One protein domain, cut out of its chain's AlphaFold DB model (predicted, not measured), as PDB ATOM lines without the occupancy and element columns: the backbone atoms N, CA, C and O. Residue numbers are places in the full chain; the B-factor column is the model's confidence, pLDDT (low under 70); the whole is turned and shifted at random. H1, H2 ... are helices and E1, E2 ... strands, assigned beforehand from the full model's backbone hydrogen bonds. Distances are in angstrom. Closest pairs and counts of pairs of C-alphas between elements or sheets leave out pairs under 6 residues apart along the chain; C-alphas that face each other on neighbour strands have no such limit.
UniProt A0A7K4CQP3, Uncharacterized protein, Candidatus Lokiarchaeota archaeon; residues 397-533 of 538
ATOM      1  N   GLU A 397      25.822 -21.509 -42.052       96.81
ATOM      2  CA  GLU A 397      24.649 -21.401 -41.188       96.81
ATOM      3  C   GLU A 397      23.375 -21.112 -41.991       96.81
ATOM      4  O   GLU A 397      22.367 -21.784 -41.775       96.81
ATOM      5  N   ALA A 398      23.422 -20.167 -42.939       95.75
ATOM      6  CA  ALA A 398      22.287 -19.865 -43.812       95.75
ATOM      7  C   ALA A 398      21.867 -21.091 -44.634       95.75
ATOM      8  O   ALA A 398      20.688 -21.435 -44.645       95.75
ATOM      9  N   THR A 399      22.837 -21.830 -45.182       96.19
ATOM     10  CA  THR A 399      22.589 -23.055 -45.964       96.19
ATOM     11  C   THR A 399      21.791 -24.086 -45.159       96.19
ATOM     12  O   THR A 399      20.803 -24.638 -45.644       96.19
ATOM     13  N   ILE A 400      22.180 -24.332 -43.902       96.75
ATOM     14  CA  ILE A 400      21.469 -25.276 -43.027       96.75
ATOM     15  C   ILE A 400      20.110 -24.729 -42.574       96.75
ATOM     16  O   ILE A 400      19.148 -25.495 -42.505       96.75
ATOM     17  N   LYS A 401      19.979 -23.424 -42.312       95.44
ATOM     18  CA  LYS A 401      18.672 -22.814 -42.013       95.44
ATOM     19  C   LYS A 401      17.706 -22.958 -43.189       95.44
ATOM     20  O   LYS A 401      16.592 -23.432 -42.989       95.44
ATOM     21  N   THR A 402      18.158 -22.677 -44.412       95.00
ATOM     22  CA  THR A 402      17.377 -22.908 -45.635       95.00
ATOM     23  C   THR A 402      17.006 -24.384 -45.789       95.00
ATOM     24  O   THR A 402      15.872 -24.685 -46.152       95.00
ATOM     25  N   MET A 403      17.907 -25.321 -45.463       95.19
ATOM     26  CA  MET A 403      17.593 -26.756 -45.475       95.19
ATOM     27  C   MET A 403      16.438 -27.086 -44.521       95.19
ATOM     28  O   MET A 403      15.481 -27.754 -44.919       95.19
ATOM     29  N   ILE A 404      16.508 -26.606 -43.276       95.12
ATOM     30  CA  ILE A 404      15.481 -26.827 -42.250       95.12
ATOM     31  C   ILE A 404      14.142 -26.222 -42.692       95.12
ATOM     32  O   ILE A 404      13.106 -26.877 -42.581       95.12
ATOM     33  N   GLU A 405      14.146 -25.001 -43.224       92.69
ATOM     34  CA  GLU A 405      12.948 -24.321 -43.724       92.69
ATOM     35  C   GLU A 405      12.330 -25.042 -44.926       92.69
ATOM     36  O   GLU A 405      11.118 -25.272 -44.947       92.69
ATOM     37  N   ALA A 406      13.145 -25.477 -45.890       92.00
ATOM     38  CA  ALA A 406      12.691 -26.262 -47.032       92.00
ATOM     39  C   ALA A 406      12.021 -27.566 -46.573       92.00
ATOM     40  O   ALA A 406      10.920 -27.889 -47.024       92.00
ATOM     41  N   ILE A 407      12.628 -28.267 -45.608       93.31
ATOM     42  CA  ILE A 407      12.068 -29.473 -44.990       93.31
ATOM     43  C   ILE A 407      10.757 -29.160 -44.259       93.31
ATOM     44  O   ILE A 407       9.767 -29.853 -44.484       93.31
ATOM     45  N   LYS A 408      10.683 -28.112 -43.431       91.81
ATOM     46  CA  LYS A 408       9.441 -27.702 -42.744       91.81
ATOM     47  C   LYS A 408       8.311 -27.421 -43.736       91.81
ATOM     48  O   LYS A 408       7.193 -27.907 -43.556       91.81
ATOM     49  N   MET A 409       8.623 -26.718 -44.819       88.88
ATOM     50  CA  MET A 409       7.650 -26.280 -45.817       88.88
ATOM     51  C   MET A 409       7.353 -27.310 -46.910       88.88
ATOM     52  O   MET A 409       6.439 -27.072 -47.699       88.88
ATOM     53  N   GLY A 410       8.060 -28.441 -46.966       88.75
ATOM     54  CA  GLY A 410       7.862 -29.463 -48.002       88.75
ATOM     55  C   GLY A 410       8.381 -29.057 -49.387       88.75
ATOM     56  O   GLY A 410       7.856 -29.526 -50.391       88.75
ATOM     57  N   ASN A 411       9.391 -28.186 -49.455       88.56
ATOM     58  CA  ASN A 411       9.992 -27.705 -50.699       88.56
ATOM     59  C   ASN A 411      11.217 -28.549 -51.100       88.56
ATOM     60  O   ASN A 411      12.364 -28.167 -50.862       88.56
ATOM     61  N   ASP A 412      10.950 -29.699 -51.724       88.12
ATOM     62  CA  ASP A 412      11.977 -30.649 -52.186       88.12
ATOM     63  C   ASP A 412      12.962 -30.004 -53.171       88.12
ATOM     64  O   ASP A 412      14.167 -30.224 -53.090       88.12
ATOM     65  N   LYS A 413      12.476 -29.131 -54.061       88.06
ATOM     66  CA  LYS A 413      13.326 -28.442 -55.042       88.06
ATOM     67  C   LYS A 413      14.421 -27.621 -54.359       88.06
ATOM     68  O   LYS A 413      15.594 -27.794 -54.671       88.06
ATOM     69  N   THR A 414      14.037 -26.767 -53.409       90.69
ATOM     70  CA  THR A 414      14.996 -25.939 -52.657       90.69
ATOM     71  C   THR A 414      15.941 -26.821 -51.855       90.69
ATOM     72  O   THR A 414      17.138 -26.578 -51.858       90.69
ATOM     73  N   TRP A 415      15.437 -27.883 -51.220       91.94
ATOM     74  CA  TRP A 415      16.281 -28.821 -50.480       91.94
ATOM     75  C   TRP A 415      17.339 -29.489 -51.375       91.94
ATOM     76  O   TRP A 415      18.521 -29.473 -51.034       91.94
ATOM     77  N   ARG A 416      16.949 -29.996 -52.554       91.06
ATOM     78  CA  ARG A 416      17.869 -30.604 -53.532       91.06
ATOM     79  C   ARG A 416      18.908 -29.619 -54.052       91.06
ATOM     80  O   ARG A 416      20.049 -30.016 -54.259       91.06
ATOM     81  N   GLU A 417      18.543 -28.350 -54.232       92.00
ATOM     82  CA  GLU A 417      19.482 -27.301 -54.642       92.00
ATOM     83  C   GLU A 417      20.611 -27.093 -53.622       92.00
ATOM     84  O   GLU A 417      21.702 -26.687 -54.019       92.00
ATOM     85  N   LEU A 418      20.409 -27.390 -52.335       93.88
ATOM     86  CA  LEU A 418      21.444 -27.257 -51.300       93.88
ATOM     87  C   LEU A 418      22.459 -28.405 -51.318       93.88
ATOM     88  O   LEU A 418      23.555 -28.261 -50.773       93.88
ATOM     89  N   ILE A 419      22.107 -29.542 -51.919       94.44
ATOM     90  CA  ILE A 419      22.960 -30.728 -51.954       94.44
ATOM     91  C   ILE A 419      24.011 -30.579 -53.055       94.44
ATOM     92  O   ILE A 419      23.723 -30.141 -54.169       94.44
ATOM     93  N   ALA A 420      25.251 -30.936 -52.736       94.38
ATOM     94  CA  ALA A 420      26.343 -30.904 -53.691       94.38
ATOM     95  C   ALA A 420      26.193 -32.012 -54.743       94.38
ATOM     96  O   ALA A 420      25.932 -33.176 -54.429       94.38
ATOM     97  N   ASP A 421      26.458 -31.655 -55.994       92.44
ATOM     98  CA  ASP A 421      26.644 -32.571 -57.118       92.44
ATOM     99  C   ASP A 421      28.142 -32.796 -57.410       92.44
ATOM    100  O   ASP A 421      28.569 -33.062 -58.529       92.44
ATOM    101  N   TRP A 422      28.959 -32.640 -56.376       92.25
ATOM    102  CA  TRP A 422      30.389 -32.902 -56.336       92.25
ATOM    103  C   TRP A 422      30.772 -33.175 -54.877       92.25
ATOM    104  O   TRP A 422      30.008 -32.864 -53.962       92.25
ATOM    105  N   LYS A 423      31.940 -33.763 -54.629       90.94
ATOM    106  CA  LYS A 423      32.481 -33.879 -53.265       90.94
ATOM    107  C   LYS A 423      33.993 -33.998 -53.279       90.94
ATOM    108  O   LYS A 423      34.567 -34.495 -54.247       90.94
ATOM    109  N   VAL A 424      34.637 -33.604 -52.189       90.88
ATOM    110  CA  VAL A 424      36.029 -33.991 -51.945       90.88
ATOM    111  C   VAL A 424      36.085 -35.430 -51.438       90.88
ATOM    112  O   VAL A 424      35.334 -35.812 -50.541       90.88
ATOM    113  N   MET A 425      36.978 -36.229 -52.014       86.56
ATOM    114  CA  MET A 425      37.314 -37.572 -51.547       86.56
ATOM    115  C   MET A 425      38.780 -37.626 -51.134       86.56
ATOM    116  O   MET A 425      39.631 -36.999 -51.765       86.56
ATOM    117  N   GLU A 426      39.073 -38.400 -50.096       81.00
ATOM    118  CA  GLU A 426      40.443 -38.743 -49.729       81.00
ATOM    119  C   GLU A 426      40.901 -39.933 -50.587       81.00
ATOM    120  O   GLU A 426      40.252 -40.982 -50.620       81.00
ATOM    121  N   GLY A 427      41.983 -39.746 -51.340       73.81
ATOM    122  CA  GLY A 427      42.632 -40.802 -52.108       73.81
ATOM    123  C   GLY A 427      43.399 -41.771 -51.207       73.81
ATOM    124  O   GLY A 427      43.666 -41.492 -50.042       73.81
ATOM    125  N   ILE A 428      43.808 -42.909 -51.777       70.94
ATOM    126  CA  ILE A 428      44.549 -43.974 -51.071       70.94
ATOM    127  C   ILE A 428      45.842 -43.439 -50.428       70.94
ATOM    128  O   ILE A 428      46.251 -43.896 -49.362       70.94
ATOM    129  N   ASP A 429      46.430 -42.414 -51.040       72.00
ATOM    130  CA  ASP A 429      47.699 -41.814 -50.636       72.00
ATOM    131  C   ASP A 429      47.511 -40.650 -49.635       72.00
ATOM    132  O   ASP A 429      48.467 -39.956 -49.296       72.00
ATOM    133  N   GLY A 430      46.275 -40.401 -49.179       69.62
ATOM    134  CA  GLY A 430      45.915 -39.294 -48.280       69.62
ATOM    135  C   GLY A 430      45.757 -37.933 -48.973       69.62
ATOM    136  O   GLY A 430      45.542 -36.917 -48.312       69.62
ATOM    137  N   HIS A 431      45.864 -37.881 -50.304       77.25
ATOM    138  CA  HIS A 431      45.617 -36.667 -51.083       77.25
ATOM    139  C   HIS A 431      44.121 -36.458 -51.340       77.25
ATOM    140  O   HIS A 431      43.416 -37.384 -51.734       77.25
ATOM    141  N   HIS A 432      43.642 -35.226 -51.169       84.12
ATOM    142  CA  HIS A 432      42.257 -34.852 -51.454       84.12
ATOM    143  C   HIS A 432      42.046 -34.589 -52.952       84.12
ATOM    144  O   HIS A 432      42.818 -33.860 -53.575       84.12
ATOM    145  N   LEU A 433      40.975 -35.146 -53.519       87.12
ATOM    146  CA  LEU A 433      40.570 -34.966 -54.916       87.12
ATOM    147  C   LEU A 433      39.115 -34.496 -54.989       87.12
ATOM    148  O   LEU A 433      38.276 -34.954 -54.216       87.12
ATOM    149  N   ILE A 434      38.803 -33.615 -55.942       90.50
ATOM    150  CA  ILE A 434      37.421 -33.198 -56.220       90.50
ATOM    151  C   ILE A 434      36.793 -34.194 -57.196       90.50
ATOM    152  O   ILE A 434      37.156 -34.230 -58.372       90.50
ATOM    153  N   ASP A 435      35.804 -34.954 -56.738       90.31
ATOM    154  CA  ASP A 435      34.949 -35.756 -57.605       90.31
ATOM    155  C   ASP A 435      33.799 -34.899 -58.140       90.31
ATOM    156  O   ASP A 435      32.783 -34.698 -57.473       90.31
ATOM    157  N   ARG A 436      33.964 -34.386 -59.363       89.38
ATOM    158  CA  ARG A 436      32.919 -33.633 -60.083       89.38
ATOM    159  C   ARG A 436      31.857 -34.530 -60.725       89.38
ATOM    160  O   ARG A 436      30.825 -34.025 -61.167       89.38
ATOM    161  N   SER A 437      32.111 -35.837 -60.803       87.88
ATOM    162  CA  SER A 437      31.168 -36.827 -61.333       87.88
ATOM    163  C   SER A 437      30.206 -37.351 -60.269       87.88
ATOM    164  O   SER A 437      29.186 -37.948 -60.610       87.88
ATOM    165  N   TYR A 438      30.494 -37.088 -58.991       88.56
ATOM    166  CA  TYR A 438      29.639 -37.477 -57.882       88.56
ATOM    167  C   TYR A 438      28.211 -36.978 -58.090       88.56
ATOM    168  O   TYR A 438      27.955 -35.788 -58.248       88.56
ATOM    169  N   ARG A 439      27.255 -37.898 -58.066       87.25
ATOM    170  CA  ARG A 439      25.831 -37.586 -58.006       87.25
ATOM    171  C   ARG A 439      25.226 -38.464 -56.916       87.25
ATOM    172  O   ARG A 439      25.353 -39.687 -57.010       87.25
ATOM    173  N   PRO A 440      24.603 -37.886 -55.874       85.69
ATOM    174  CA  PRO A 440      23.822 -38.679 -54.935       85.69
ATOM    175  C   PRO A 440      22.769 -39.485 -55.704       85.69
ATOM    176  O   PRO A 440      22.142 -38.959 -56.628       85.69
ATOM    177  N   SER A 441      22.568 -40.756 -55.351       86.94
ATOM    178  CA  SER A 441      21.524 -41.549 -56.001       86.94
ATOM    179  C   SER A 441      20.146 -40.961 -55.683       86.94
ATOM    180  O   SER A 441      19.902 -40.505 -54.563       86.94
ATOM    181  N   LEU A 442      19.230 -40.989 -56.658       83.62
ATOM    182  CA  LEU A 442      17.867 -40.477 -56.471       83.62
ATOM    183  C   LEU A 442      17.164 -41.164 -55.296       83.62
ATOM    184  O   LEU A 442      16.617 -40.478 -54.439       83.62
ATOM    185  N   ALA A 443      17.302 -42.489 -55.188       82.50
ATOM    186  CA  ALA A 443      16.758 -43.267 -54.079       82.50
ATOM    187  C   ALA A 443      17.296 -42.819 -52.706       82.50
ATOM    188  O   ALA A 443      16.546 -42.773 -51.731       82.50
ATOM    189  N   SER A 444      18.583 -42.454 -52.610       85.31
ATOM    190  CA  SER A 444      19.152 -41.922 -51.363       85.31
ATOM    191  C   SER A 444      18.555 -40.561 -51.025       85.31
ATOM    192  O   SER A 444      18.170 -40.340 -49.881       85.31
ATOM    193  N   LEU A 445      18.450 -39.663 -52.010       87.81
ATOM    194  CA  LEU A 445      17.881 -38.329 -51.808       87.81
ATOM    195  C   LEU A 445      16.407 -38.393 -51.403       87.81
ATOM    196  O   LEU A 445      15.994 -37.686 -50.493       87.81
ATOM    197  N   GLU A 446      15.621 -39.254 -52.044       86.25
ATOM    198  CA  GLU A 446      14.206 -39.451 -51.714       86.25
ATOM    199  C   GLU A 446      14.018 -40.029 -50.313       86.25
ATOM    200  O   GLU A 446      13.148 -39.575 -49.570       86.25
ATOM    201  N   SER A 447      14.860 -40.991 -49.928       86.56
ATOM    202  CA  SER A 447      14.855 -41.554 -48.577       86.56
ATOM    203  C   SER A 447      15.210 -40.496 -47.531       86.56
ATOM    204  O   SER A 447      14.481 -40.333 -46.550       86.56
ATOM    205  N   ASP A 448      16.279 -39.725 -47.749       90.88
ATOM    206  CA  ASP A 448      16.706 -38.656 -46.842       90.88
ATOM    207  C   ASP A 448      15.641 -37.555 -46.723       90.88
ATOM    208  O   ASP A 448      15.284 -37.146 -45.613       90.88
ATOM    209  N   TRP A 449      15.058 -37.135 -47.848       91.25
ATOM    210  CA  TRP A 449      13.964 -36.167 -47.897       91.25
ATOM    211  C   TRP A 449      12.726 -36.661 -47.139       91.25
ATOM    212  O   TRP A 449      12.242 -35.998 -46.217       91.25
ATOM    213  N   SER A 450      12.233 -37.855 -47.477       88.62
ATOM    214  CA  SER A 450      11.034 -38.441 -46.873       88.62
ATOM    215  C   SER A 450      11.210 -38.666 -45.370       88.62
ATOM    216  O   SER A 450      10.313 -38.354 -44.583       88.62
ATOM    217  N   ASN A 451      12.373 -39.163 -44.933       91.12
ATOM    218  CA  ASN A 451      12.663 -39.355 -43.512       91.12
ATOM    219  C   ASN A 451      12.724 -38.016 -42.764       91.12
ATOM    220  O   ASN A 451      12.097 -37.890 -41.710       91.12
ATOM    221  N   SER A 452      13.375 -36.997 -43.334       93.75
ATOM    222  CA  SER A 452      13.427 -35.645 -42.759       93.75
ATOM    223  C   SER A 452      12.030 -35.045 -42.595       93.75
ATOM    224  O   SER A 452      11.673 -34.542 -41.526       93.75
ATOM    225  N   ARG A 453      11.194 -35.165 -43.633       92.44
ATOM    226  CA  ARG A 453       9.795 -34.726 -43.610       92.44
ATOM    227  C   ARG A 453       8.979 -35.479 -42.561       92.44
ATOM    228  O   ARG A 453       8.208 -34.863 -41.822       92.44
ATOM    229  N   ARG A 454       9.166 -36.794 -42.436       92.44
ATOM    230  CA  ARG A 454       8.494 -37.615 -41.418       92.44
ATOM    231  C   ARG A 454       8.860 -37.178 -40.005       92.44
ATOM    232  O   ARG A 454       7.979 -37.119 -39.149       92.44
ATOM    233  N   LEU A 455      10.125 -36.863 -39.747       93.44
ATOM    234  CA  LEU A 455      10.605 -36.457 -38.424       93.44
ATOM    235  C   LEU A 455      10.093 -35.069 -38.032       93.44
ATOM    236  O   LEU A 455       9.486 -34.937 -36.967       93.44
ATOM    237  N   ILE A 456      10.247 -34.064 -38.906       93.56
ATOM    238  CA  ILE A 456       9.869 -32.666 -38.619       93.56
ATOM    239  C   ILE A 456       8.356 -32.462 -38.471       93.56
ATOM    240  O   ILE A 456       7.904 -31.495 -37.864       93.56
ATOM    241  N   THR A 457       7.546 -33.350 -39.050       90.31
ATOM    242  CA  THR A 457       6.080 -33.324 -38.918       90.31
ATOM    243  C   THR A 457       5.589 -34.178 -37.747       90.31
ATOM    244  O   THR A 457       4.411 -34.132 -37.397       90.31
ATOM    245  N   SER A 458       6.475 -34.924 -37.077       91.19
ATOM    246  CA  SER A 458       6.134 -35.788 -35.944       91.19
ATOM    247  C   SER A 458       6.942 -35.443 -34.693       91.19
ATOM    248  O   SER A 458       6.584 -34.505 -33.984       91.19
ATOM    249  N   THR A 459       8.000 -36.197 -34.407       91.62
ATOM    250  CA  THR A 459       8.755 -36.175 -33.151       91.62
ATOM    251  C   THR A 459       9.678 -34.970 -33.012       91.62
ATOM    252  O   THR A 459       9.957 -34.563 -31.885       91.62
ATOM    253  N   VAL A 460      10.137 -34.398 -34.128       95.25
ATOM    254  CA  VAL A 460      10.962 -33.185 -34.154       95.25
ATOM    255  C   VAL A 460      10.041 -31.992 -34.390       95.25
ATOM    256  O   VAL A 460       9.422 -31.876 -35.442       95.25
ATOM    257  N   TYR A 461       9.899 -31.123 -33.398       95.25
ATOM    258  CA  TYR A 461       9.068 -29.916 -33.453       95.25
ATOM    259  C   TYR A 461       9.819 -28.712 -34.010       95.25
ATOM    260  O   TYR A 461       9.198 -27.825 -34.585       95.25
ATOM    261  N   ASP A 462      11.139 -28.694 -33.862       95.94
ATOM    262  CA  ASP A 462      12.002 -27.675 -34.444       95.94
ATOM    263  C   ASP A 462      13.426 -28.222 -34.624       95.94
ATOM    264  O   ASP A 462      13.792 -29.230 -34.017       95.94
ATOM    265  N   ALA A 463      14.227 -27.567 -35.456       95.31
ATOM    266  CA  ALA A 463      15.648 -27.836 -35.611       95.31
ATOM    267  C   ALA A 463      16.404 -26.510 -35.737       95.31
ATOM    268  O   ALA A 463      15.941 -25.595 -36.420       95.31
ATOM    269  N   ARG A 464      17.556 -26.388 -35.072       93.75
ATOM    270  CA  ARG A 464      18.312 -25.126 -34.988       93.75
ATOM    271  C   ARG A 464      19.799 -25.360 -35.156       93.75
ATOM    272  O   ARG A 464      20.330 -26.326 -34.624       93.75
ATOM    273  N   VAL A 465      20.484 -24.458 -35.855       95.00
ATOM    274  CA  VAL A 465      21.952 -24.446 -35.862       95.00
ATOM    275  C   VAL A 465      22.432 -24.008 -34.481       95.00
ATOM    276  O   VAL A 465      22.049 -22.935 -34.023       95.00
ATOM    277  N   CYS A 466      23.264 -24.820 -33.829       92.19
ATOM    278  CA  CYS A 466      23.825 -24.492 -32.515       92.19
ATOM    279  C   CYS A 466      25.324 -24.177 -32.562       92.19
ATOM    280  O   CYS A 466      25.836 -23.432 -31.730       92.19
ATOM    281  N   LYS A 467      26.049 -24.732 -33.539       92.00
ATOM    282  CA  LYS A 467      27.498 -24.548 -33.665       92.00
ATOM    283  C   LYS A 467      27.931 -24.671 -35.120       92.00
ATOM    284  O   LYS A 467      27.429 -25.515 -35.854       92.00
ATOM    285  N   VAL A 468      28.920 -23.875 -35.509       94.50
ATOM    286  CA  VAL A 468      29.619 -23.959 -36.798       94.50
ATOM    287  C   VAL A 468      31.111 -24.088 -36.492       94.50
ATOM    288  O   VAL A 468      31.629 -23.373 -35.633       94.50
ATOM    289  N   SER A 469      31.801 -25.045 -37.113       91.06
ATOM    290  CA  SER A 469      33.242 -25.215 -36.915       91.06
ATOM    291  C   SER A 469      34.009 -24.080 -37.592       91.06
ATOM    292  O   SER A 469      33.482 -23.432 -38.497       91.06
ATOM    293  N   PRO A 470      35.284 -23.862 -37.240       91.06
ATOM    294  CA  PRO A 470      36.173 -23.100 -38.102       91.06
ATOM    295  C   PRO A 470      36.179 -23.682 -39.522       91.06
ATOM    296  O   PRO A 470      36.106 -24.903 -39.704       91.06
ATOM    297  N   ILE A 471      36.258 -22.798 -40.517       93.25
ATOM    298  CA  ILE A 471      36.409 -23.187 -41.919       93.25
ATOM    299  C   ILE A 471      37.825 -23.726 -42.116       93.25
ATOM    300  O   ILE A 471      38.803 -23.071 -41.751       93.25
ATOM    301  N   THR A 472      37.932 -24.911 -42.708       91.62
ATOM    302  CA  THR A 472      39.205 -25.573 -42.995       91.62
ATOM    303  C   THR A 472      39.406 -25.670 -44.498       91.62
ATOM    304  O   THR A 472      38.529 -26.152 -45.209       91.62
ATOM    305  N   ARG A 473      40.573 -25.257 -44.998       92.25
ATOM    306  CA  ARG A 473      40.924 -25.466 -46.405       92.25
ATOM    307  C   ARG A 473      41.438 -26.881 -46.619       92.25
ATOM    308  O   ARG A 473      42.550 -27.190 -46.192       92.25
ATOM    309  N   VAL A 474      40.645 -27.714 -47.286       91.44
ATOM    310  CA  VAL A 474      40.973 -29.128 -47.550       91.44
ATOM    311  C   VAL A 474      41.725 -29.320 -48.868       91.44
ATOM    312  O   VAL A 474      42.547 -30.226 -48.977       91.44
ATOM    313  N   ILE A 475      41.514 -28.429 -49.845       91.44
ATOM    314  CA  ILE A 475      42.292 -28.365 -51.090       91.44
ATOM    315  C   ILE A 475      42.801 -26.938 -51.280       91.44
ATOM    316  O   ILE A 475      42.027 -25.979 -51.251       91.44
ATOM    317  N   GLN A 476      44.115 -26.791 -51.458       91.12
ATOM    318  CA  GLN A 476      44.742 -25.506 -51.768       91.12
ATOM    319  C   GLN A 476      44.586 -25.187 -53.256       91.12
ATOM    320  O   GLN A 476      44.683 -26.080 -54.095       91.12
ATOM    321  N   LYS A 477      44.372 -23.907 -53.574       91.38
ATOM    322  CA  LYS A 477      44.317 -23.445 -54.963       91.38
ATOM    323  C   LYS A 477      45.692 -23.618 -55.612       91.38
ATOM    324  O   LYS A 477      46.685 -23.152 -55.056       91.38
ATOM    325  N   ASP A 478      45.736 -24.206 -56.801       89.06
ATOM    326  CA  ASP A 478      46.925 -24.217 -57.655       89.06
ATOM    327  C   ASP A 478      46.543 -23.712 -59.046       89.06
ATOM    328  O   ASP A 478      45.965 -24.425 -59.865       89.06
ATOM    329  N   GLU A 479      46.872 -22.450 -59.312       87.81
ATOM    330  CA  GLU A 479      46.561 -21.804 -60.587       87.81
ATOM    331  C   GLU A 479      47.344 -22.401 -61.759       87.81
ATOM    332  O   GLU A 479      46.843 -22.409 -62.881       87.81
ATOM    333  N   LYS A 480      48.547 -22.942 -61.519       86.19
ATOM    334  CA  LYS A 480      49.371 -23.543 -62.575       86.19
ATOM    335  C   LYS A 480      48.825 -24.898 -63.001       86.19
ATOM    336  O   LYS A 480      48.877 -25.229 -64.181       86.19
ATOM    337  N   ALA A 481      48.302 -25.662 -62.045       83.25
ATOM    338  CA  ALA A 481      47.667 -26.952 -62.295       83.25
ATOM    339  C   ALA A 481      46.160 -26.844 -62.608       83.25
ATOM    340  O   ALA A 481      45.534 -27.854 -62.922       83.25
ATOM    341  N   GLY A 482      45.566 -25.646 -62.526       84.75
ATOM    342  CA  GLY A 482      44.128 -25.437 -62.732       84.75
ATOM    343  C   GLY A 482      43.251 -26.046 -61.629       84.75
ATOM    344  O   GLY A 482      42.096 -26.392 -61.879       84.75
ATOM    345  N   ILE A 483      43.793 -26.210 -60.420       86.12
ATOM    346  CA  ILE A 483      43.108 -26.823 -59.280       86.12
ATOM    347  C   ILE A 483      42.407 -25.731 -58.466       86.12
ATOM    348  O   ILE A 483      43.052 -24.825 -57.931       86.12
ATOM    349  N   SER A 484      41.081 -25.839 -58.350       91.25
ATOM    350  CA  SER A 484      40.282 -24.995 -57.456       91.25
ATOM    351  C   SER A 484      40.578 -25.285 -55.989       91.25
ATOM    352  O   SER A 484      40.837 -26.426 -55.601       91.25
ATOM    353  N   SER A 485      40.457 -24.257 -55.156       93.81
ATOM    354  CA  SER A 485      40.437 -24.445 -53.708       93.81
ATOM    355  C   SER A 485      39.120 -25.053 -53.244       93.81
ATOM    356  O   SER A 485      38.076 -24.847 -53.863       93.81
ATOM    357  N   VAL A 486      39.165 -25.789 -52.135       95.62
ATOM    358  CA  VAL A 486      37.958 -26.250 -51.447       95.62
ATOM    359  C   VAL A 486      38.073 -25.954 -49.965       95.62
ATOM    360  O   VAL A 486      39.030 -26.372 -49.305       95.62
ATOM    361  N   ASP A 487      37.066 -25.254 -49.460       95.75
ATOM    362  CA  ASP A 487      36.853 -25.027 -48.040       95.75
ATOM    363  C   ASP A 487      35.789 -26.007 -47.526       95.75
ATOM    364  O   ASP A 487      34.792 -26.268 -48.199       95.75
ATOM    365  N   GLU A 488      35.991 -26.525 -46.318       94.88
ATOM    366  CA  GLU A 488      35.087 -27.433 -45.617       94.88
ATOM    367  C   GLU A 488      34.736 -26.884 -44.231       94.88
ATOM    368  O   GLU A 488      35.548 -26.241 -43.557       94.88
ATOM    369  N   VAL A 489      33.511 -27.159 -43.793       95.44
ATOM    370  CA  VAL A 489      33.009 -26.793 -42.472       95.44
ATOM    371  C   VAL A 489      32.020 -27.843 -41.970       95.44
ATOM    372  O   VAL A 489      31.276 -28.444 -42.746       95.44
ATOM    373  N   THR A 490      31.991 -28.053 -40.656       94.69
ATOM    374  CA  THR A 490      30.960 -28.853 -39.987       94.69
ATOM    375  C   THR A 490      29.988 -27.932 -39.260       94.69
ATOM    376  O   THR A 490      30.397 -27.070 -38.481       94.69
ATOM    377  N   VAL A 491      28.694 -28.126 -39.492       95.38
ATOM    378  CA  VAL A 491      27.602 -27.423 -38.811       95.38
ATOM    379  C   VAL A 491      26.857 -28.416 -37.928       95.38
ATOM    380  O   VAL A 491      26.520 -29.511 -38.376       95.38
ATOM    381  N   TRP A 492      26.595 -28.050 -36.676       93.38
ATOM    382  CA  TRP A 492      25.810 -28.853 -35.747       93.38
ATOM    383  C   TRP A 492      24.406 -28.288 -35.575       93.38
ATOM    384  O   TRP A 492      24.215 -27.081 -35.409       93.38
ATOM    385  N   ILE A 493      23.444 -29.202 -35.585       94.12
ATOM    386  CA  ILE A 493      22.021 -28.966 -35.413       94.12
ATOM    387  C   ILE A 493      21.572 -29.545 -34.070       94.12
ATOM    388  O   ILE A 493      22.064 -30.576 -33.594       94.12
ATOM    389  N   GLU A 494      20.622 -28.853 -33.464       93.31
ATOM    390  CA  GLU A 494      19.861 -29.268 -32.301       93.31
ATOM    391  C   GLU A 494      18.414 -29.513 -32.685       93.31
ATOM    392  O   GLU A 494      17.751 -28.635 -33.234       93.31
ATOM    393  N   HIS A 495      17.931 -30.716 -32.386       95.38
ATOM    394  CA  HIS A 495      16.553 -31.119 -32.626       95.38
ATOM    395  C   HIS A 495      15.741 -30.863 -31.378       95.38
ATOM    396  O   HIS A 495      16.110 -31.285 -30.287       95.38
ATOM    397  N   VAL A 496      14.609 -30.197 -31.533       96.31
ATOM    398  CA  VAL A 496      13.703 -29.879 -30.440       96.31
ATOM    399  C   VAL A 496      12.545 -30.855 -30.484       96.31
ATOM    400  O   VAL A 496      11.897 -31.028 -31.515       96.31
ATOM    401  N   GLY A 497      12.279 -31.514 -29.367       95.12
ATOM    402  CA  GLY A 497      11.197 -32.477 -29.236       95.12
ATOM    403  C   GLY A 497      10.277 -32.096 -28.093       95.12
ATOM    404  O   GLY A 497      10.674 -31.390 -27.170       95.12
ATOM    405  N   LYS A 498       9.047 -32.599 -28.148       92.75
ATOM    406  CA  LYS A 498       8.081 -32.478 -27.057       92.75
ATOM    407  C   LYS A 498       8.386 -33.511 -25.968       92.75
ATOM    408  O   LYS A 498       8.698 -34.665 -26.288       92.75
ATOM    409  N   PHE A 499       8.320 -33.080 -24.715       89.81
ATOM    410  CA  PHE A 499       8.496 -33.882 -23.509       89.81
ATOM    411  C   PHE A 499       7.276 -33.692 -22.618       89.81
ATOM    412  O   PHE A 499       6.962 -32.571 -22.219       89.81
ATOM    413  N   ASP A 500       6.588 -34.785 -22.316       85.56
ATOM    414  CA  ASP A 500       5.421 -34.750 -21.444       85.56
ATOM    415  C   ASP A 500       5.888 -34.737 -19.983       85.56
ATOM    416  O   ASP A 500       6.503 -35.689 -19.504       85.56
ATOM    417  N   ILE A 501       5.607 -33.641 -19.277       82.81
ATOM    418  CA  ILE A 501       5.857 -33.504 -17.832       82.81
ATOM    419  C   ILE A 501       4.704 -34.153 -17.060       82.81
ATOM    420  O   ILE A 501       4.886 -34.778 -16.016       82.81
ATOM    421  N   SER A 502       3.486 -34.009 -17.581       82.50
ATOM    422  CA  SER A 502       2.271 -34.625 -17.059       82.50
ATOM    423  C   SER A 502       1.289 -34.894 -18.202       82.50
ATOM    424  O   SER A 502       1.551 -34.561 -19.354       82.50
ATOM    425  N   LYS A 503       0.115 -35.461 -17.897       81.75
ATOM    426  CA  LYS A 503      -0.929 -35.712 -18.912       81.75
ATOM    427  C   LYS A 503      -1.398 -34.446 -19.642       81.75
ATOM    428  O   LYS A 503      -1.944 -34.556 -20.733       81.75
ATOM    429  N   THR A 504      -1.239 -33.269 -19.036       82.75
ATOM    430  CA  THR A 504      -1.738 -31.992 -19.570       82.75
ATOM    431  C   THR A 504      -0.642 -30.956 -19.791       82.75
ATOM    432  O   THR A 504      -0.901 -29.927 -20.409       82.75
ATOM    433  N   GLN A 505       0.578 -31.209 -19.317       87.19
ATOM    434  CA  GLN A 505       1.701 -30.287 -19.444       87.19
ATOM    435  C   GLN A 505       2.842 -30.939 -20.198       87.19
ATOM    436  O   GLN A 505       3.260 -32.057 -19.897       87.19
ATOM    437  N   HIS A 506       3.374 -30.187 -21.145       90.88
ATOM    438  CA  HIS A 506       4.551 -30.554 -21.897       90.88
ATOM    439  C   HIS A 506       5.507 -29.374 -21.948       90.88
ATOM    440  O   HIS A 506       5.101 -28.218 -21.839       90.88
ATOM    441  N   GLU A 507       6.772 -29.684 -22.165       94.25
ATOM    442  CA  GLU A 507       7.798 -28.717 -22.518       94.25
ATOM    443  C   GLU A 507       8.535 -29.176 -23.769       94.25
ATOM    444  O   GLU A 507       8.460 -30.338 -24.177       94.25
ATOM    445  N   TYR A 508       9.239 -28.244 -24.396       95.56
ATOM    446  CA  TYR A 508      10.098 -28.541 -25.526       95.56
ATOM    447  C   TYR A 508      11.543 -28.528 -25.056       95.56
ATOM    448  O   TYR A 508      11.967 -27.609 -24.355       95.56
ATOM    449  N   ARG A 509      12.303 -29.555 -25.432       94.56
ATOM    450  CA  ARG A 509      13.735 -29.624 -25.137       94.56
ATOM    451  C   ARG A 509      14.526 -30.123 -26.319       94.56
ATOM    452  O   ARG A 509      14.012 -30.876 -27.155       94.56
ATOM    453  N   VAL A 510      15.792 -29.735 -26.342       94.25
ATOM    454  CA  VAL A 510      16.775 -30.297 -27.255       94.25
ATOM    455  C   VAL A 510      16.944 -31.785 -26.954       94.25
ATOM    456  O   VAL A 510      17.022 -32.210 -25.801       94.25
ATOM    457  N   PHE A 511      16.984 -32.601 -27.995       93.00
ATOM    458  CA  PHE A 511      17.217 -34.031 -27.891       93.00
ATOM    459  C   PHE A 511      18.022 -34.535 -29.087       93.00
ATOM    460  O   PHE A 511      18.246 -33.834 -30.070       93.00
ATOM    461  N   THR A 512      18.455 -35.780 -28.986       90.81
ATOM    462  CA  THR A 512      19.078 -36.544 -30.059       90.81
ATOM    463  C   THR A 512      18.647 -37.993 -29.924       90.81
ATOM    464  O   THR A 512      18.412 -38.482 -28.819       90.81
ATOM    465  N   ASN A 513      18.510 -38.688 -31.044       88.81
ATOM    466  CA  ASN A 513      18.251 -40.119 -31.077       88.81
ATOM    467  C   ASN A 513      18.873 -40.741 -32.329       88.81
ATOM    468  O   ASN A 513      19.485 -40.063 -33.151       88.81
ATOM    469  N   VAL A 514      18.678 -42.047 -32.488       87.38
ATOM    470  CA  VAL A 514      19.198 -42.811 -33.632       87.38
ATOM    471  C   VAL A 514      18.627 -42.384 -34.989       87.38
ATOM    472  O   VAL A 514      19.173 -42.775 -36.014       87.38
ATOM    473  N   ASN A 515      17.529 -41.625 -34.995       88.25
ATOM    474  CA  ASN A 515      16.797 -41.229 -36.193       88.25
ATOM    475  C   ASN A 515      17.064 -39.776 -36.601       88.25
ATOM    476  O   ASN A 515      16.359 -39.296 -37.472       88.25
ATOM    477  N   VAL A 516      17.973 -39.048 -35.949       89.00
ATOM    478  CA  VAL A 516      18.284 -37.655 -36.310       89.00
ATOM    479  C   VAL A 516      19.782 -37.471 -36.491       89.00
ATOM    480  O   VAL A 516      20.591 -38.131 -35.830       89.00
ATOM    481  N   LYS A 517      20.174 -36.551 -37.371       89.94
ATOM    482  CA  LYS A 517      21.576 -36.269 -37.674       89.94
ATOM    483  C   LYS A 517      21.972 -34.896 -37.151       89.94
ATOM    484  O   LYS A 517      21.558 -33.858 -37.668       89.94
ATOM    485  N   ARG A 518      22.843 -34.876 -36.138       89.88
ATOM    486  CA  ARG A 518      23.312 -33.617 -35.538       89.88
ATOM    487  C   ARG A 518      24.389 -32.901 -36.338       89.88
ATOM    488  O   ARG A 518      24.391 -31.684 -36.309       89.88
ATOM    489  N   SER A 519      25.313 -33.584 -37.009       92.00
ATOM    490  CA  SER A 519      26.449 -32.929 -37.675       92.00
ATOM    491  C   SER A 519      26.345 -33.010 -39.193       92.00
ATOM    492  O   SER A 519      26.120 -34.078 -39.752       92.00
ATOM    493  N   TRP A 520      26.546 -31.884 -39.865       94.12
ATOM    494  CA  TRP A 520      26.444 -31.742 -41.314       94.12
ATOM    495  C   TRP A 520      27.734 -31.168 -41.873       94.12
ATOM    496  O   TRP A 520      28.214 -30.145 -41.389       94.12
ATOM    497  N   THR A 521      28.284 -31.813 -42.898       95.12
ATOM    498  CA  THR A 521      29.481 -31.322 -43.590       95.12
ATOM    499  C   THR A 521      29.059 -30.543 -44.822       95.12
ATOM    500  O   THR A 521      28.296 -31.048 -45.656       95.12
ATOM    501  N   LEU A 522      29.567 -29.319 -44.928       97.12
ATOM    502  CA  LEU A 522      29.377 -28.444 -46.072       97.12
ATOM    503  C   LEU A 522      30.733 -28.134 -46.696       97.12
ATOM    504  O   LEU A 522      31.737 -28.001 -45.993       97.12
ATOM    505  N   GLN A 523      30.743 -27.984 -48.015       96.56
ATOM    506  CA  GLN A 523      31.919 -27.582 -48.774       96.56
ATOM    507  C   GLN A 523      31.559 -26.450 -49.739       96.56
ATOM    508  O   GLN A 523      30.407 -26.326 -50.167       96.56
ATOM    509  N   ARG A 524      32.548 -25.638 -50.107       96.25
ATOM    510  CA  ARG A 524      32.462 -24.710 -51.244       96.25
ATOM    511  C   ARG A 524      33.723 -24.804 -52.094       96.25
ATOM    512  O   ARG A 524      34.813 -25.004 -51.560       96.25
ATOM    513  N   ILE A 525      33.558 -24.665 -53.405       95.31
ATOM    514  CA  ILE A 525      34.672 -24.546 -54.349       95.31
ATOM    515  C   ILE A 525      34.985 -23.064 -54.509       95.31
ATOM    516  O   ILE A 525      34.082 -22.280 -54.813       95.31
ATOM    517  N   ASP A 526      36.253 -22.705 -54.329       92.38
ATOM    518  CA  ASP A 526      36.722 -21.322 -54.348       92.38
ATOM    519  C   ASP A 526      35.844 -20.444 -53.426       92.38
ATOM    520  O   ASP A 526      35.522 -20.850 -52.307       92.38
ATOM    521  N   ASP A 527      35.412 -19.270 -53.885       90.12
ATOM    522  CA  ASP A 527      34.490 -18.393 -53.146       90.12
ATOM    523  C   ASP A 527      33.015 -18.604 -53.546       90.12
ATOM    524  O   ASP A 527      32.189 -17.695 -53.450       90.12
ATOM    525  N   GLY A 528      32.679 -19.805 -54.026       93.38
ATOM    526  CA  GLY A 528      31.326 -20.185 -54.422       93.38
ATOM    527  C   GLY A 528      30.357 -20.399 -53.252       93.38
ATOM    528  O   GLY A 528      30.655 -20.143 -52.084       93.38
ATOM    529  N   LEU A 529      29.169 -20.906 -53.590       95.56
ATOM    530  CA  LEU A 529      28.109 -21.212 -52.627       95.56
ATOM    531  C   LEU A 529      28.454 -22.438 -51.778       95.56
ATOM    532  O   LEU A 529      29.025 -23.412 -52.277       95.56
ATOM    533  N   TRP A 530      28.034 -22.416 -50.515       97.19
ATOM    534  CA  TRP A 530      28.126 -23.578 -49.640       97.19
ATOM    535  C   TRP A 530      27.108 -24.642 -50.048       97.19
ATOM    536  O   TRP A 530      25.929 -24.357 -50.251       97.19
ATOM    537  N   LYS A 531      27.572 -25.887 -50.163       96.75
ATOM    538  CA  LYS A 531      26.751 -27.052 -50.496       96.75
ATOM    539  C   LYS A 531      26.914 -28.139 -49.447       96.75
ATOM    540  O   LYS A 531      28.012 -28.358 -48.937       96.75
ATOM    541  N   ILE A 532      25.832 -28.846 -49.152       95.94
ATOM    542  CA  ILE A 532      25.839 -30.001 -48.255       95.94
ATOM    543  C   ILE A 532      26.422 -31.199 -49.005       95.94
ATOM    544  O   ILE A 532      25.881 -31.624 -50.024       95.94
ATOM    545  N   VAL A 533      27.507 -31.769 -48.480       93.62
ATOM    546  CA  VAL A 533      28.162 -32.957 -49.060       93.62
ATOM    547  C   VAL A 533      27.878 -34.234 -48.271       93.62
ATOM    548  O   VAL A 533      28.011 -35.337 -48.794       93.62
TER     549      VAL A 533
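AT A GLANCE: This is residues 397 to 533 of the 538 residues of an uncharacterized protein of Candidatus Lokiarchaeota archaeon (UniProt A0A7K4CQP3). A long, strongly twisted sheet is built along one very long strand, E5, with E3 and E4 on one side of it and E6 and E7 on the other. H1 of the helical hairpin H1 and H2 packs on this sheet, H3 makes a corner with the end of H1 at residues 407 to 408 and only grazes the sheet, and the small hairpin E1 and E2 is partly face to face with the sheet near E4 and E7, its strands crossed over those of the sheet. The printed part has 137 residues, in the order H1 H2 E1 E2 H3 E3 E4 E5 E6 E7, a mixed class of helices and strands. Both sheets are antiparallel. The whole is loose, with a radius of gyration of the C-alphas of 17.6 A, and a rod spanning 67 by 30 by 27 A.

HOW THE PARTS SIT: H1, residues 397 to 409, touches H2, residues 412 to 418, at a shallow tilt of 9 degrees, opposite ways, with the C-alphas of Met 403 and Trp 415 closest at 5.6 A. E1, residues 423 to 426, and E2, residues 432 to 435, form a hairpin, with N 425 and O 433 2.9 A apart. H3, residues 442 to 456, touches H1 at residues 407 to 408 of H1 alone, about perpendicular at 79 degrees; the closest C-alphas are those of Ile 407 and Arg 453, 5.9 A. In the branched sheet, E5, residues 486 to 500, pairs in a staggered way with E3, residues 460 to 468 (N 464 and O 494, 2.9 A), E4, residues 472 to 475 (N 472 and O 488, 2.9 A), E6, residues 506 to 511 (N 499 and O 507, 2.8 A), and E7, residues 519 to 525 (N 491 and O 520, 2.8 A). E4, E5 and E6 form a meander, each strand the antiparallel neighbour of the one before. H1 is on this sheet at a height of 7.5 A, only just over E5 with 3 C-alphas, slantwise at 42 degrees on the local plane. The branched sheet and the sheet of E1 and E2 form a sandwich, two sheets face to face; the parts that face each other are 9.8 A centre to centre, and the strands of the one stand at 71 degrees to those of the other. In H1, H2 and H3 every O i to N i+4 pair is within hydrogen-bond range.

IN THESE COORDINATES: H1 begins at C-alpha 397 (24.649, -21.401, -41.188) and is 18.3 A long. H3 is 21.1 A, E3 21.0 A and E7 20.4 A long. E5 runs 45.1 A, from (37.958, -26.250, -51.447) to (5.421, -34.750, -21.444). E7 ends at C-alpha 525 (34.672, -24.546, -54.349).

THE WHOLE: The two C-alphas farthest apart, those of Lys 480 and Lys 503, are 67.7 A apart. The printed part has no cut and no long link. Mean pLDDT of the printed part is 90.7; one printed residue, Gly 430, is under 70.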